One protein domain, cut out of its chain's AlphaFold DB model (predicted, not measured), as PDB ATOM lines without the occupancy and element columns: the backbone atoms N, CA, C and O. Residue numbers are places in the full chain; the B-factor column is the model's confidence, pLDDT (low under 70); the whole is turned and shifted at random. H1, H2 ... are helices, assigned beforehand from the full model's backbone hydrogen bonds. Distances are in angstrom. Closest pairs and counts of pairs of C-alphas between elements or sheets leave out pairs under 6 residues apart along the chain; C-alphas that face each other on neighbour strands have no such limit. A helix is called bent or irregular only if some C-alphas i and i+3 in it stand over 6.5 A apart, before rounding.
ATOM      1  N   VAL A 237     126.620 125.505  86.534       92.88
ATOM      2  CA  VAL A 237     127.367 126.195  87.582       92.88
ATOM      3  C   VAL A 237     126.803 127.599  87.744       92.88
ATOM      4  O   VAL A 237     126.697 128.311  86.746       92.88
ATOM      5  N   PRO A 238     126.517 128.033  88.982       93.25
ATOM      6  CA  PRO A 238     126.182 129.418  89.271       93.25
ATOM      7  C   PRO A 238     127.228 130.399  88.724       93.25
ATOM      8  O   PRO A 238     128.411 130.333  89.073       93.25
ATOM      9  N   GLU A 239     126.777 131.341  87.904       92.06
ATOM     10  CA  GLU A 239     127.580 132.408  87.313       92.06
ATOM     11  C   GLU A 239     128.357 133.209  88.365       92.06
ATOM     12  O   GLU A 239     129.521 133.555  88.165       92.06
ATOM     13  N   ALA A 240     127.755 133.445  89.532       92.12
ATOM     14  CA  ALA A 240     128.394 134.144  90.640       92.12
ATOM     15  C   ALA A 240     129.672 133.441  91.132       92.12
ATOM     16  O   ALA A 240     130.617 134.108  91.567       92.12
ATOM     17  N   LEU A 241     129.723 132.105  91.061       91.12
ATOM     18  CA  LEU A 241     130.921 131.342  91.414       91.12
ATOM     19  C   LEU A 241     131.980 131.428  90.311       91.12
ATOM     20  O   LEU A 241     133.160 131.583  90.624       91.12
ATOM     21  N   VAL A 242     131.564 131.384  89.042       94.12
ATOM     22  CA  VAL A 242     132.465 131.525  87.887       94.12
ATOM     23  C   VAL A 242     133.132 132.899  87.893       94.12
ATOM     24  O   VAL A 242     134.354 132.984  87.820       94.12
ATOM     25  N   GLU A 243     132.362 133.974  88.069       92.19
ATOM     26  CA  GLU A 243     132.894 135.341  88.113       92.19
ATOM     27  C   GLU A 243     133.864 135.552  89.280       92.19
ATOM     28  O   GLU A 243     134.938 136.130  89.095       92.19
ATOM     29  N   ARG A 244     133.553 135.004  90.463       90.44
ATOM     30  CA  ARG A 244     134.486 135.016  91.599       90.44
ATOM     31  C   ARG A 244     135.779 134.266  91.269       90.44
ATOM     32  O   ARG A 244     136.855 134.719  91.652       90.44
ATOM     33  N   GLN A 245     135.698 133.134  90.574       92.25
ATOM     34  CA  GLN A 245     136.887 132.376  90.189       92.25
ATOM     35  C   GLN A 245     137.730 133.125  89.146       92.25
ATOM     36  O   GLN A 245     138.959 133.126  89.239       92.25
ATOM     37  N   ILE A 246     137.094 133.829  88.202       93.88
ATOM     38  CA  ILE A 246     137.779 134.725  87.259       93.88
ATOM     39  C   ILE A 246     138.533 135.825  88.018       93.88
ATOM     40  O   ILE A 246     139.699 136.074  87.711       93.88
ATOM     41  N   ASP A 247     137.914 136.447  89.030       91.12
ATOM     42  CA  ASP A 247     138.565 137.477  89.854       91.12
ATOM     43  C   ASP A 247     139.841 136.952  90.521       91.12
ATOM     44  O   ASP A 247     140.900 137.575  90.416       91.12
ATOM     45  N   ILE A 248     139.762 135.775  91.152       88.88
ATOM     46  CA  ILE A 248     140.897 135.137  91.836       88.88
ATOM     47  C   ILE A 248     142.029 134.837  90.845       88.88
ATOM     48  O   ILE A 248     143.204 135.100  91.127       88.88
ATOM     49  N   ARG A 249     141.681 134.301  89.670       90.06
ATOM     50  CA  ARG A 249     142.636 133.967  88.606       90.06
ATOM     51  C   ARG A 249     143.345 135.202  88.070       90.06
ATOM     52  O   ARG A 249     144.571 135.197  87.953       90.06
ATOM     53  N   LEU A 250     142.598 136.270  87.800       90.19
ATOM     54  CA  LEU A 250     143.176 137.534  87.363       90.19
ATOM     55  C   LEU A 250     144.074 138.133  88.440       90.19
ATOM     56  O   LEU A 250     145.210 138.479  88.140       90.19
ATOM     57  N   GLU A 251     143.639 138.187  89.699       88.88
ATOM     58  CA  GLU A 251     144.467 138.701  90.793       88.88
ATOM     59  C   GLU A 251     145.791 137.925  90.922       88.88
ATOM     60  O   GLU A 251     146.861 138.520  91.085       88.88
ATOM     61  N   ARG A 252     145.753 136.590  90.807       87.00
ATOM     62  CA  ARG A 252     146.958 135.745  90.804       87.00
ATOM     63  C   ARG A 252     147.857 136.032  89.599       87.00
ATOM     64  O   ARG A 252     149.059 136.215  89.787       87.00
ATOM     65  N   GLY A 253     147.291 136.105  88.395       87.81
ATOM     66  CA  GLY A 253     148.037 136.398  87.169       87.81
ATOM     67  C   GLY A 253     148.706 137.773  87.201       87.81
ATOM     68  O   GLY A 253     149.888 137.897  86.895       87.81
ATOM     69  N   LEU A 254     147.990 138.800  87.663       87.56
ATOM     70  CA  LEU A 254     148.528 140.153  87.816       87.56
ATOM     71  C   LEU A 254     149.661 140.213  88.844       87.56
ATOM     72  O   LEU A 254     150.666 140.880  88.605       87.56
ATOM     73  N   ARG A 255     149.532 139.498  89.970       86.88
ATOM     74  CA  ARG A 255     150.615 139.389  90.960       86.88
ATOM     75  C   ARG A 255     151.859 138.724  90.378       86.88
ATOM     76  O   ARG A 255     152.959 139.198  90.640       86.88
ATOM     77  N   ALA A 256     151.694 137.671  89.578       86.62
ATOM     78  CA  ALA A 256     152.810 137.001  88.915       86.62
ATOM     79  C   ALA A 256     153.525 137.932  87.919       86.62
ATOM     80  O   ALA A 256     154.748 138.033  87.947       86.62
ATOM     81  N   LEU A 257     152.773 138.682  87.106       86.44
ATOM     82  CA  LEU A 257     153.340 139.671  86.181       86.44
ATOM     83  C   LEU A 257     154.079 140.800  86.914       86.44
ATOM     84  O   LEU A 257     155.166 141.204  86.504       86.44
ATOM     85  N   ALA A 258     153.522 141.289  88.023       85.31
ATOM     86  CA  ALA A 258     154.182 142.293  88.853       85.31
ATOM     87  C   ALA A 258     155.489 141.756  89.466       85.31
ATOM     88  O   ALA A 258     156.494 142.462  89.479       85.31
ATOM     89  N   ALA A 259     155.501 140.496  89.919       85.31
ATOM     90  CA  ALA A 259     156.704 139.836  90.430       85.31
ATOM     91  C   ALA A 259     157.787 139.653  89.349       85.31
ATOM     92  O   ALA A 259     158.972 139.687  89.661       85.31
ATOM     93  N   GLN A 260     157.391 139.537  88.079       86.50
ATOM     94  CA  GLN A 260     158.291 139.528  86.918       86.50
ATOM     95  C   GLN A 260     158.761 140.934  86.491       86.50
ATOM     96  O   GLN A 260     159.421 141.083  85.465       86.50
ATOM     97  N   GLY A 261     158.436 141.980  87.258       83.75
ATOM     98  CA  GLY A 261     158.898 143.348  87.013       83.75
ATOM     99  C   GLY A 261     158.005 144.179  86.087       83.75
ATOM    100  O   GLY A 261     158.399 145.278  85.691       83.75
ATOM    101  N   MET A 262     156.799 143.707  85.745       84.62
ATOM    102  CA  MET A 262     155.847 144.495  84.958       84.62
ATOM    103  C   MET A 262     155.347 145.705  85.760       84.62
ATOM    104  O   MET A 262     154.906 145.582  86.905       84.62
ATOM    105  N   ARG A 263     155.387 146.898  85.154       86.44
ATOM    106  CA  ARG A 263     154.956 148.136  85.818       86.44
ATOM    107  C   ARG A 263     153.436 148.188  85.947       86.44
ATOM    108  O   ARG A 263     152.699 147.796  85.044       86.44
ATOM    109  N   ALA A 264     152.960 148.782  87.041       81.50
ATOM    110  CA  ALA A 264     151.529 148.946  87.304       81.50
ATOM    111  C   ALA A 264     150.796 149.746  86.209       81.50
ATOM    112  O   ALA A 264     149.618 149.506  85.953       81.50
ATOM    113  N   GLU A 265     151.475 150.686  85.548       84.81
ATOM    114  CA  GLU A 265     150.910 151.451  84.430       84.81
ATOM    115  C   GLU A 265     150.659 150.586  83.196       84.81
ATOM    116  O   GLU A 265     149.650 150.770  82.519       84.81
ATOM    117  N   ASP A 266     151.530 149.616  82.927       83.62
ATOM    118  CA  ASP A 266     151.377 148.701  81.797       83.62
ATOM    119  C   ASP A 266     150.288 147.664  82.080       83.62
ATOM    120  O   ASP A 266     149.509 147.337  81.189       83.62
ATOM    121  N   ILE A 267     150.151 147.233  83.340       81.81
ATOM    122  CA  ILE A 267     149.029 146.398  83.791       81.81
ATOM    123  C   ILE A 267     147.691 147.124  83.581       81.81
ATOM    124  O   ILE A 267     146.734 146.534  83.088       81.81
ATOM    125  N   LYS A 268     147.615 148.423  83.898       82.25
ATOM    126  CA  LYS A 268     146.394 149.229  83.705       82.25
ATOM    127  C   LYS A 268     146.007 149.419  82.236       82.25
ATOM    128  O   LYS A 268     144.838 149.669  81.961       82.25
ATOM    129  N   LYS A 269     146.963 149.321  81.308       86.00
ATOM    130  CA  LYS A 269     146.717 149.405  79.858       86.00
ATOM    131  C   LYS A 269     146.202 148.090  79.264       86.00
ATOM    132  O   LYS A 269     145.829 148.073  78.094       86.00
ATOM    133  N   MET A 270     146.201 146.994  80.026       85.75
ATOM    134  CA  MET A 270     145.683 145.714  79.553       85.75
ATOM    135  C   MET A 270     144.160 145.761  79.401       85.75
ATOM    136  O   MET A 270     143.448 146.364  80.204       85.75
ATOM    137  N   ASP A 271     143.649 145.069  78.386       89.06
ATOM    138  CA  ASP A 271     142.211 144.893  78.197       89.06
ATOM    139  C   ASP A 271     141.677 143.839  79.178       89.06
ATOM    140  O   ASP A 271     141.651 142.637  78.896       89.06
ATOM    141  N   PHE A 272     141.256 144.302  80.355       86.75
ATOM    142  CA  PHE A 272     140.700 143.444  81.398       86.75
ATOM    143  C   PHE A 272     139.463 142.672  80.947       86.75
ATOM    144  O   PHE A 272     139.275 141.544  81.394       86.75
ATOM    145  N   ASN A 273     138.643 143.217  80.045       88.88
ATOM    146  CA  ASN A 273     137.450 142.519  79.567       88.88
ATOM    147  C   ASN A 273     137.841 141.320  78.704       88.88
ATOM    148  O   ASN A 273     137.314 140.223  78.891       88.88
ATOM    149  N   ARG A 274     138.823 141.501  77.815       89.81
ATOM    150  CA  ARG A 274     139.378 140.397  77.025       89.81
ATOM    151  C   ARG A 274     140.064 139.355  77.905       89.81
ATOM    152  O   ARG A 274     139.892 138.160  77.667       89.81
ATOM    153  N   LEU A 275     140.813 139.785  78.923       88.62
ATOM    154  CA  LEU A 275     141.436 138.868  79.881       88.62
ATOM    155  C   LEU A 275     140.383 138.062  80.650       88.62
ATOM    156  O   LEU A 275     140.501 136.844  80.716       88.62
ATOM    157  N   ARG A 276     139.331 138.709  81.171       91.12
ATOM    158  CA  ARG A 276     138.206 138.026  81.834       91.12
ATOM    159  C   ARG A 276     137.560 136.993  80.920       91.12
ATOM    160  O   ARG A 276     137.415 135.842  81.320       91.12
ATOM    161  N   ALA A 277     137.223 137.384  79.691       91.56
ATOM    162  CA  ALA A 277     136.594 136.493  78.722       91.56
ATOM    163  C   ALA A 277     137.462 135.258  78.433       91.56
ATOM    164  O   ALA A 277     136.954 134.141  78.432       91.56
ATOM    165  N   GLY A 278     138.779 135.438  78.275       91.12
ATOM    166  CA  GLY A 278     139.716 134.330  78.064       91.12
ATOM    167  C   GLY A 278     139.903 133.408  79.277       91.12
ATOM    168  O   GLY A 278     140.342 132.275  79.111       91.12
ATOM    169  N   GLN A 279     139.574 133.862  80.490       91.44
ATOM    170  CA  GLN A 279     139.648 133.052  81.712       91.44
ATOM    171  C   GLN A 279     138.361 132.276  82.004       91.44
ATOM    172  O   GLN A 279     138.384 131.361  82.826       91.44
ATOM    173  N   ARG A 280     137.249 132.630  81.351       93.12
ATOM    174  CA  ARG A 280     135.914 132.129  81.686       93.12
ATOM    175  C   ARG A 280     135.802 130.611  81.607       93.12
ATOM    176  O   ARG A 280     135.346 129.999  82.567       93.12
ATOM    177  N   ASP A 281     136.256 130.007  80.512       92.94
ATOM    178  CA  ASP A 281     136.145 128.556  80.319       92.94
ATOM    179  C   ASP A 281     136.942 127.796  81.379       92.94
ATOM    180  O   ASP A 281     136.445 126.849  81.982       92.94
ATOM    181  N   GLN A 282     138.160 128.255  81.673       91.81
ATOM    182  CA  GLN A 282     138.999 127.632  82.692       91.81
ATOM    183  C   GLN A 282     138.426 127.823  84.104       91.81
ATOM    184  O   GLN A 282     138.420 126.884  84.895       91.81
ATOM    185  N   ALA A 283     137.897 129.011  84.411       94.12
ATOM    186  CA  ALA A 283     137.228 129.288  85.679       94.12
ATOM    187  C   ALA A 283     135.977 128.414  85.864       94.12
ATOM    188  O   ALA A 283     135.763 127.872  86.944       94.12
ATOM    189  N   LEU A 284     135.186 128.217  84.805       94.25
ATOM    190  CA  LEU A 284     134.030 127.324  84.820       94.25
ATOM    191  C   LEU A 284     134.442 125.880  85.137       94.25
ATOM    192  O   LEU A 284     133.833 125.253  86.003       94.25
ATOM    193  N   GLN A 285     135.478 125.361  84.468       93.38
ATOM    194  CA  GLN A 285     135.988 124.007  84.718       93.38
ATOM    195  C   GLN A 285     136.497 123.842  86.155       93.38
ATOM    196  O   GLN A 285     136.192 122.843  86.800       93.38
ATOM    197  N   GLU A 286     137.211 124.834  86.692       92.50
ATOM    198  CA  GLU A 286     137.697 124.801  88.076       92.50
ATOM    199  C   GLU A 286     136.577 124.851  89.110       92.50
ATOM    200  O   GLU A 286     136.639 124.141  90.112       92.50
ATOM    201  N   VAL A 287     135.540 125.661  88.884       93.88
ATOM    202  CA  VAL A 287     134.383 125.682  89.785       93.88
ATOM    203  C   VAL A 287     133.637 124.352  89.710       93.88
ATOM    204  O   VAL A 287     133.298 123.809  90.760       93.88
ATOM    205  N   LYS A 288     133.444 123.778  88.510       94.38
ATOM    206  CA  LYS A 288     132.869 122.427  88.368       94.38
ATOM    207  C   LYS A 288     133.675 121.399  89.160       94.38
ATOM    208  O   LYS A 288     133.103 120.669  89.965       94.38
ATOM    209  N   ALA A 289     134.992 121.379  88.967       94.19
ATOM    210  CA  ALA A 289     135.901 120.480  89.666       94.19
ATOM    211  C   ALA A 289     135.816 120.643  91.187       94.19
ATOM    212  O   ALA A 289     135.641 119.661  91.900       94.19
TER     213      ALA A 289
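What this domain is: This is residues 237 to 289 of the 358 residues of the protein "PPIase" of Acidobacteriales bacterium 13_1_40CM_3_55_5 (UniProt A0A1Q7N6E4). One long helix, H1, makes most of the length of the model, and the chain folds back at its far end through the short helix H2 into a kinked helix, H3, which crosses H1 steeply beside residues 241 to 250. The three make an open loop: the second part of H1 and H2 bound a gap, and H3 packs on the first part of H1. You have 53 printed residues with three named helices, in the order H1, H2, H3, and no named strand; the class is all helix. The whole is only just loose, close to compact, with a radius of gyration of the C-alphas of 12.1 A, and elongated, spanning 35 by 19 by 14 A.

Where its parts are: Pass the first two printed residues and find C-alpha 239 at (127.580, 132.408, 87.313); from there H1 runs through residues 239 to 259, 30.2 A from first to last C-alpha. After residues 260 to 263 look for H2, residues 264 to 268, 6.3 A long, starting at C-alpha 264 at (151.529, 148.946, 87.304). Residues 269 to 271 lead to H3, residues 272 to 289, 24.9 A from first to last C-alpha, which ends at C-alpha 289 at (135.901, 120.480, 89.666). Near residue 279 you meet a kink of 45 degrees in H3, and the helix is irregular, with C-alphas 278 and 281 standing 7.2 A apart.

How they stand to each other: Start with H1 and look at its residues 241 to 250, the part of it that touches H3. The closest C-alphas of the two helices are those of Val 242 and Leu 284, 5.4 A apart. The two run opposite ways at a steep tilt of 63 degrees. Go on to the last residues of H1 and you find H2 close but not clearly touching; the closest C-alphas are those of Ala 258 and Ala 264, 7.3 A apart. H2 and H3 are apart. In H1 and H2 every O i to N i+4 pair is within hydrogen-bond range, while in H3 it is 12 of 14.

The domain as a whole: Look at C-alphas 237 and 261 for the two farthest apart, those of Val 237 and Gly 261, at 35.9 A. The first and last printed C-alphas, of Val 237 and Ala 289, are 10.5 A apart. The links from H1 to H2 and from H2 to H3 are both tight, with 4 and 3 residues. The printed part has no cut. The mean pLDDT of the printed part is 89.4, and no printed residue is under 70.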